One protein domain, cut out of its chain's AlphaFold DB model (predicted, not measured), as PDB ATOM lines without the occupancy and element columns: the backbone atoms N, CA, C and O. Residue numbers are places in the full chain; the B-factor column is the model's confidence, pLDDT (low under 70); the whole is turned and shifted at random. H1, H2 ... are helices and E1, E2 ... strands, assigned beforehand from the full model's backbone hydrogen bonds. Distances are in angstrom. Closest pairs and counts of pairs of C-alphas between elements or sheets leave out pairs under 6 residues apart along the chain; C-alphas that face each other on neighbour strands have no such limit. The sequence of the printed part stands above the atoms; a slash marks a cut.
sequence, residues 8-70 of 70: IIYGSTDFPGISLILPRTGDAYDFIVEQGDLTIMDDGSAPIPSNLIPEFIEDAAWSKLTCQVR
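Overview. This is residues 8 to 70 of the 70 residues of an uncharacterized protein of Rickettsiales bacterium (UniProt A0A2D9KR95). A small twisted sheet of four strands has the long helix H2 packed along one face, while the shorter H1 sits at the end of E2. The 63 printed residues, class mixed, helices and strands, run E1, E2, H1, E3, H2, E4; the mixed sheet's order is E3, E2, E1, E4. The whole is compact, radius of gyration of the C-alphas 10.6 A, spans 29 by 24 by 19 A.

Along the chain. E1, residues 8 to 10, begins at C-alpha 8 (30.433, 12.684, 82.571). E2 is 18 to 23, 16.4 A; H1 26 to 34, 12.0 A; E3 46 to 49; H2 50 to 62, 19.8 A; E4 67 to 69, ending at C-alpha 69 (26.615, 16.735, 84.739).

Arrangement. E2 is antiparallel to E1, a hairpin (N 10 and O 20, 2.8 A), and to E3 (N 21 and O 46, 2.9 A); E1 and E4 are parallel (N 9 and O 68, 2.8 A). H2 is over E2, height over the sheet 7.5 A; their closest C-alphas, Ser 19 and Ser 50, are 5.0 A apart. E3, H2, E4 form a split strand-helix-strand unit, two strands that run the same way in one sheet with a helix between them along the chain and with E2 and E1 between them in the sheet; its crossover is right-handed. H1 and H2 are close but not clearly touching, closest C-alphas Phe 31 and Ala 60, 7.9 A. Every O i to N i+4 pair is within hydrogen-bond range in H1, 7 of 9 in H2.

Size, cuts and confidence. The farthest C-alphas, Asp 14 and Lys 64, are 30.0 A apart. H1 to E3 is a long link; the printed part has no cut, and no printed residue is under 70 in pLDDT.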
ATOM      1  N   ILE A   8      30.196  11.521  81.708       94.75
ATOM      2  CA  ILE A   8      30.433  12.684  82.571       94.75
ATOM      3  C   ILE A   8      30.484  13.922  81.683       94.75
ATOM      4  O   ILE A   8      31.314  13.998  80.788       94.75
ATOM      5  N   ILE A   9      29.611  14.887  81.941       94.00
ATOM      6  CA  ILE A   9      29.523  16.132  81.183       94.00
ATOM      7  C   ILE A   9      30.105  17.248  82.042       94.00
ATOM      8  O   ILE A   9      29.546  17.562  83.089       94.00
ATOM      9  N   TYR A  10      31.197  17.856  81.597       91.81
ATOM     10  CA  TYR A  10      31.771  19.053  82.198       91.81
ATOM     11  C   TYR A  10      31.149  20.280  81.535       91.81
ATOM     12  O   TYR A  10      31.468  20.603  80.388       91.81
ATOM     13  N   GLY A  11      30.228  20.938  82.243       81.00
ATOM     14  CA  GLY A  11      29.473  22.079  81.711       81.00
ATOM     15  C   GLY A  11      30.245  23.401  81.721       81.00
ATOM     16  O   GLY A  11      29.863  24.342  81.031       81.00
ATOM     17  N   SER A  12      31.323  23.474  82.502       78.69
ATOM     18  CA  SER A  12      32.199  24.639  82.595       78.69
ATOM     19  C   SER A  12      33.613  24.227  82.224       78.69
ATOM     20  O   SER A  12      34.256  23.474  82.952       78.69
ATOM     21  N   THR A  13      34.099  24.746  81.104       83.12
ATOM     22  CA  THR A  13      35.480  24.561  80.651       83.12
ATOM     23  C   THR A  13      36.191  25.914  80.613       83.12
ATOM     24  O   THR A  13      35.555  26.961  80.753       83.12
ATOM     25  N   ASP A  14      37.508  25.908  80.402       83.56
ATOM     26  CA  ASP A  14      38.291  27.139  80.214       83.56
ATOM     27  C   ASP A  14      37.896  27.905  78.931       83.56
ATOM     28  O   ASP A  14      38.270  29.067  78.757       83.56
ATOM     29  N   PHE A  15      37.114  27.276  78.043       82.50
ATOM     30  CA  PHE A  15      36.606  27.858  76.806       82.50
ATOM     31  C   PHE A  15      35.097  28.141  76.913       82.50
ATOM     32  O   PHE A  15      34.283  27.214  76.923       82.50
ATOM     33  N   PRO A  16      34.683  29.420  76.952       87.12
ATOM     34  CA  PRO A  16      33.273  29.776  77.046       87.12
ATOM     35  C   PRO A  16      32.452  29.191  75.891       87.12
ATOM     36  O   PRO A  16      32.804  29.356  74.725       87.12
ATOM     37  N   GLY A  17      31.329  28.553  76.223       87.75
ATOM     38  CA  GLY A  17      30.397  27.989  75.242       87.75
ATOM     39  C   GLY A  17      30.754  26.590  74.738       87.75
ATOM     40  O   GLY A  17      30.022  26.068  73.897       87.75
ATOM     41  N   ILE A  18      31.824  25.977  75.255       91.06
ATOM     42  CA  ILE A  18      32.164  24.573  75.010       91.06
ATOM     43  C   ILE A  18      32.055  23.784  76.314       91.06
ATOM     44  O   ILE A  18      32.590  24.176  77.353       91.06
ATOM     45  N   SER A  19      31.391  22.641  76.225       93.12
ATOM     46  CA  SER A  19      31.337  21.611  77.254       93.12
ATOM     47  C   SER A  19      32.127  20.386  76.793       93.12
ATOM     48  O   SER A  19      32.296  20.167  75.593       93.12
ATOM     49  N   LEU A  20      32.600  19.574  77.736       93.19
ATOM     50  CA  LEU A  20      33.294  18.317  77.431       93.19
ATOM     51  C   LEU A  20      32.456  17.133  77.893       93.19
ATOM     52  O   LEU A  20      31.995  17.104  79.035       93.19
ATOM     53  N   ILE A  21      32.295  16.138  77.029       93.88
ATOM     54  CA  ILE A  21      31.645  14.869  77.347       93.88
ATOM     55  C   ILE A  21      32.726  13.803  77.474       93.88
ATOM     56  O   ILE A  21      33.534  13.621  76.571       93.88
ATOM     57  N   LEU A  22      32.734  13.078  78.584       93.75
ATOM     58  CA  LEU A  22      33.654  11.979  78.825       93.75
ATOM     59  C   LEU A  22      32.877  10.653  78.876       93.75
ATOM     60  O   LEU A  22      32.173  10.420  79.869       93.75
ATOM     61  N   PRO A  23      32.995   9.779  77.859       93.31
ATOM     62  CA  PRO A  23      32.442   8.432  77.909       93.31
ATOM     63  C   PRO A  23      33.182   7.583  78.950       93.31
ATOM     64  O   PRO A  23      34.398   7.676  79.127       93.31
ATOM     65  N   ARG A  24      32.439   6.752  79.682       92.69
ATOM     66  CA  ARG A  24      32.948   5.913  80.784       92.69
ATOM     67  C   ARG A  24      32.764   4.419  80.546       92.69
ATOM     68  O   ARG A  24      33.343   3.623  81.287       92.69
ATOM     69  N   THR A  25      31.981   4.051  79.540       90.50
ATOM     70  CA  THR A  25      31.672   2.675  79.138       90.50
ATOM     71  C   THR A  25      31.939   2.497  77.638       90.50
ATOM     72  O   THR A  25      32.105   3.483  76.919       90.50
ATOM     73  N   GLY A  26      32.031   1.247  77.168       88.69
ATOM     74  CA  GLY A  26      32.198   0.953  75.735       88.69
ATOM     75  C   GLY A  26      31.001   1.437  74.919       88.69
ATOM     76  O   GLY A  26      31.176   2.196  73.977       88.69
ATOM     77  N   ASP A  27      29.789   1.127  75.385       91.44
ATOM     78  CA  ASP A  27      28.537   1.558  74.750       91.44
ATOM     79  C   ASP A  27      28.435   3.093  74.630       91.44
ATOM     80  O   ASP A  27      27.939   3.618  73.635       91.44
ATOM     81  N   ALA A  28      28.946   3.832  75.623       91.69
ATOM     82  CA  ALA A  28      29.017   5.291  75.588       91.69
ATOM     83  C   ALA A  28      29.986   5.816  74.518       91.69
ATOM     84  O   ALA A  28      29.706   6.816  73.858       91.69
ATOM     85  N   TYR A  29      31.135   5.156  74.360       91.38
ATOM     86  CA  TYR A  29      32.108   5.492  73.324       91.38
ATOM     87  C   TYR A  29      31.517   5.245  71.932       91.38
ATOM     88  O   TYR A  29      31.548   6.140  71.089       91.38
ATOM     89  N   ASP A  30      30.906   4.076  71.732       90.56
ATOM     90  CA  ASP A  30      30.275   3.707  70.466       90.56
ATOM     91  C   ASP A  30      29.131   4.673  70.123       90.56
ATOM     92  O   ASP A  30      29.034   5.135  68.990       90.56
ATOM     93  N   PHE A  31      28.331   5.100  71.107       91.25
ATOM     94  CA  PHE A  31      27.298   6.122  70.906       91.25
ATOM     95  C   PHE A  31      27.868   7.462  70.407       91.25
ATOM     96  O   PHE A  31      27.325   8.049  69.471       91.25
ATOM     97  N   ILE A  32      28.972   7.945  70.990       90.69
ATOM     98  CA  ILE A  32      29.618   9.202  70.569       90.69
ATOM     99  C   ILE A  32      30.129   9.106  69.127       90.69
ATOM    100  O   ILE A  32      29.960  10.056  68.361       90.69
ATOM    101  N   VAL A  33      30.731   7.971  68.760       86.31
ATOM    102  CA  VAL A  33      31.343   7.761  67.439       86.31
ATOM    103  C   VAL A  33      30.298   7.482  66.357       86.31
ATOM    104  O   VAL A  33      30.410   8.009  65.255       86.31
ATOM    105  N   GLU A  34      29.290   6.660  66.646       84.62
ATOM    106  CA  GLU A  34      28.324   6.194  65.643       84.62
ATOM    107  C   GLU A  34      27.092   7.094  65.518       84.62
ATOM    108  O   GLU A  34      26.549   7.230  64.422       84.62
ATOM    109  N   GLN A  35      26.625   7.680  66.625       76.31
ATOM    110  CA  GLN A  35      25.376   8.454  66.659       76.31
ATOM    111  C   GLN A  35      25.607   9.943  66.900       76.31
ATOM    112  O   GLN A  35      24.911  10.767  66.314       76.31
ATOM    113  N   GLY A  36      26.578  10.288  67.749       73.31
ATOM    114  CA  GLY A  36      26.878  11.676  68.094       73.31
ATOM    115  C   GLY A  36      27.672  12.437  67.030       73.31
ATOM    116  O   GLY A  36      27.658  13.664  67.054       73.31
ATOM    117  N   ASP A  37      28.373  11.731  66.132       81.56
ATOM    118  CA  ASP A  37      29.340  12.300  65.170       81.56
ATOM    119  C   ASP A  37      30.310  13.300  65.835       81.56
ATOM    120  O   ASP A  37      30.694  14.338  65.289       81.56
ATOM    121  N   LEU A  38      30.674  13.012  67.088       86.38
ATOM    122  CA  LEU A  38      31.543  13.865  67.882       86.38
ATOM    123  C   LEU A  38      32.989  13.394  67.742       86.38
ATOM    124  O   LEU A  38      33.307  12.208  67.833       86.38
ATOM    125  N   THR A  39      33.897  14.352  67.581       86.88
ATOM    126  CA  THR A  39      35.332  14.059  67.571       86.88
ATOM    127  C   THR A  39      35.816  13.794  68.989       86.88
ATOM    128  O   THR A  39      35.671  14.644  69.862       86.88
ATOM    129  N   ILE A  40      36.434  12.636  69.208       89.00
ATOM    130  CA  ILE A  40      37.084  12.305  70.477       89.00
ATOM    131  C   ILE A  40      38.524  12.821  70.445       89.00
ATOM    132  O   ILE A  40      39.276  12.540  69.512       89.00
ATOM    133  N   MET A  41      38.890  13.599  71.458       89.75
ATOM    134  CA  MET A  41      40.232  14.135  71.659       89.75
ATOM    135  C   MET A  41      41.170  13.068  72.238       89.75
ATOM    136  O   MET A  41      40.734  12.033  72.739       89.75
ATOM    137  N   ASP A  42      42.476  13.337  72.218       88.19
ATOM    138  CA  ASP A  42      43.502  12.410  72.723       88.19
ATOM    139  C   ASP A  42      43.333  12.055  74.214       88.19
ATOM    140  O   ASP A  42      43.816  11.021  74.672       88.19
ATOM    141  N   ASP A  43      42.643  12.904  74.979       86.31
ATOM    142  CA  ASP A  43      42.312  12.673  76.388       86.31
ATOM    143  C   ASP A  43      41.034  11.833  76.594       86.31
ATOM    144  O   ASP A  43      40.658  11.539  77.731       86.31
ATOM    145  N   GLY A  44      40.381  11.424  75.504       86.38
ATOM    146  CA  GLY A  44      39.145  10.647  75.500       86.38
ATOM    147  C   GLY A  44      37.875  11.479  75.671       86.38
ATOM    148  O   GLY A  44      36.791  10.900  75.698       86.38
ATOM    149  N   SER A  45      37.974  12.806  75.790       90.81
ATOM    150  CA  SER A  45      36.812  13.690  75.866       90.81
ATOM    151  C   SER A  45      36.323  14.116  74.481       90.81
ATOM    152  O   SER A  45      37.085  14.171  73.519       90.81
ATOM    153  N   ALA A  46      35.036  14.419  74.373       92.62
ATOM    154  CA  ALA A  46      34.403  14.923  73.166       92.62
ATOM    155  C   ALA A  46      33.872  16.344  73.427       92.62
ATOM    156  O   ALA A  46      32.977  16.510  74.266       92.62
ATOM    157  N   PRO A  47      34.412  17.383  72.765       92.25
ATOM    158  CA  PRO A  47      33.909  18.738  72.899       92.25
ATOM    159  C   PRO A  47      32.580  18.897  72.168       92.25
ATOM    160  O   PRO A  47      32.415  18.469  71.027       92.25
ATOM    161  N   ILE A  48      31.643  19.575  72.820       91.50
ATOM    162  CA  ILE A  48      30.327  19.893  72.275       91.50
ATOM    163  C   ILE A  48      29.948  21.330  72.661       91.50
ATOM    164  O   ILE A  48      30.267  21.775  73.769       91.50
ATOM    165  N   PRO A  49      29.265  22.090  71.788       92.06
ATOM    166  CA  PRO A  49      28.682  23.369  72.169       92.06
ATOM    167  C   PRO A  49      27.782  23.232  73.403       92.06
ATOM    168  O   PRO A  49      26.903  22.371  73.451       92.06
ATOM    169  N   SER A  50      27.970  24.086  74.412       91.81
ATOM    170  CA  SER A  50      27.259  23.966  75.696       91.81
ATOM    171  C   SER A  50      25.737  24.071  75.561       91.81
ATOM    172  O   SER A  50      25.008  23.541  76.397       91.81
ATOM    173  N   ASN A  51      25.247  24.733  74.512       92.12
ATOM    174  CA  ASN A  51      23.821  24.825  74.209       92.12
ATOM    175  C   ASN A  51      23.217  23.498  73.727       92.12
ATOM    176  O   ASN A  51      22.004  23.370  73.820       92.12
ATOM    177  N   LEU A  52      24.038  22.550  73.255       91.88
ATOM    178  CA  LEU A  52      23.596  21.243  72.757       91.88
ATOM    179  C   LEU A  52      23.602  20.137  73.824       91.88
ATOM    180  O   LEU A  52      23.212  19.000  73.570       91.88
ATOM    181  N   ILE A  53      24.039  20.455  75.048       91.94
ATOM    182  CA  ILE A  53      24.034  19.508  76.170       91.94
ATOM    183  C   ILE A  53      22.637  18.951  76.486       91.94
ATOM    184  O   ILE A  53      22.546  17.747  76.730       91.94
ATOM    185  N   PRO A  54      21.555  19.754  76.504       92.62
ATOM    186  CA  PRO A  54      20.221  19.222  76.764       92.62
ATOM    187  C   PRO A  54      19.793  18.174  75.731       92.62
ATOM    188  O   PRO A  54      19.306  17.119  76.132       92.62
ATOM    189  N   GLU A  55      20.035  18.431  74.441       92.88
ATOM    190  CA  GLU A  55      19.711  17.486  73.365       92.88
ATOM    191  C   GLU A  55      20.561  16.214  73.474       92.88
ATOM    192  O   GLU A  55      20.022  15.112  73.454       92.88
ATOM    193  N   PHE A  56      21.866  16.345  73.741       92.12
ATOM    194  CA  PHE A  56      22.738  15.187  73.961       92.12
ATOM    195  C   PHE A  56      22.248  14.285  75.108       92.12
ATOM    196  O   PHE A  56      22.284  13.058  75.006       92.12
ATOM    197  N   ILE A  57      21.795  14.874  76.221       93.19
ATOM    198  CA  ILE A  57      21.268  14.112  77.362       93.19
ATOM    199  C   ILE A  57      19.975  13.377  76.980       93.19
ATOM    200  O   ILE A  57      19.776  12.246  77.425       93.19
ATOM    201  N   GLU A  58      19.108  14.001  76.182       93.81
ATOM    202  CA  GLU A  58      17.870  13.382  75.700       93.81
ATOM    203  C   GLU A  58      18.158  12.183  74.782       93.81
ATOM    204  O   GLU A  58      17.638  11.090  75.028       93.81
ATOM    205  N   ASP A  59      19.062  12.346  73.815       92.75
ATOM    206  CA  ASP A  59      19.454  11.283  72.882       92.75
ATOM    207  C   ASP A  59      20.134  10.107  73.606       92.75
ATOM    208  O   ASP A  59      19.818   8.932  73.371       92.75
ATOM    209  N   ALA A  60      21.024  10.408  74.556       91.81
ATOM    210  CA  ALA A  60      21.659   9.396  75.397       91.81
ATOM    211  C   ALA A  60      20.618   8.628  76.233       91.81
ATOM    212  O   ALA A  60      20.679   7.399  76.331       91.81
ATOM    213  N   ALA A  61      19.615   9.323  76.784       91.94
ATOM    214  CA  ALA A  61      18.544   8.698  77.555       91.94
ATOM    215  C   ALA A  61      17.652   7.785  76.696       91.94
ATOM    216  O   ALA A  61      17.246   6.716  77.166       91.94
ATOM    217  N   TRP A  62      17.381   8.141  75.434       92.19
ATOM    218  CA  TRP A  62      16.691   7.257  74.483       92.19
ATOM    219  C   TRP A  62      17.482   5.976  74.203       92.19
ATOM    220  O   TRP A  62      16.894   4.894  74.113       92.19
ATOM    221  N   SER A  63      18.810   6.076  74.185       90.81
ATOM    222  CA  SER A  63      19.728   4.934  74.094       90.81
ATOM    223  C   SER A  63      19.947   4.198  75.423       90.81
ATOM    224  O   SER A  63      20.718   3.243  75.477       90.81
ATOM    225  N   LYS A  64      19.222   4.573  76.489       92.06
ATOM    226  CA  LYS A  64      19.325   4.014  77.852       92.06
ATOM    227  C   LYS A  64      20.691   4.231  78.514       92.06
ATOM    228  O   LYS A  64      21.041   3.491  79.434       92.06
ATOM    229  N   LEU A  65      21.428   5.248  78.077       92.44
ATOM    230  CA  LEU A  65      22.704   5.662  78.648       92.44
ATOM    231  C   LEU A  65      22.482   6.751  79.703       92.44
ATOM    232  O   LEU A  65      21.588   7.593  79.590       92.44
ATOM    233  N   THR A  66      23.290   6.726  80.761       93.25
ATOM    234  CA  THR A  66      23.137   7.613  81.919       93.25
ATOM    235  C   THR A  66      24.183   8.727  81.919       93.25
ATOM    236  O   THR A  66      25.383   8.469  82.028       93.25
ATOM    237  N   CYS A  67      23.725   9.980  81.898       92.62
ATOM    238  CA  CYS A  67      24.580  11.168  81.964       92.62
ATOM    239  C   CYS A  67      24.685  11.734  83.392       92.62
ATOM    240  O   CYS A  67      23.685  11.872  84.098       92.62
ATOM    241  N   GLN A  68      25.889  12.140  83.799       93.88
ATOM    242  CA  GLN A  68      26.146  12.930  85.006       93.88
ATOM    243  C   GLN A  68      26.769  14.275  84.622       93.88
ATOM    244  O   GLN A  68      27.880  14.315  84.105       93.88
ATOM    245  N   VAL A  69      26.091  15.375  84.945       90.62
ATOM    246  CA  VAL A  69      26.615  16.735  84.739       90.62
ATOM    247  C   VAL A  69      27.455  17.169  85.946       90.62
ATOM    248  O   VAL A  69      27.067  16.909  87.091       90.62
ATOM    249  N   ARG A  70      28.604  17.800  85.691       84.88
ATOM    250  CA  ARG A  70      29.540  18.363  86.672       84.88
ATOM    251  C   ARG A  70      29.955  19.787  86.325       84.88
ATOM    252  O   ARG A  70      30.023  20.125  85.119       84.88
TER     253      ARG A  70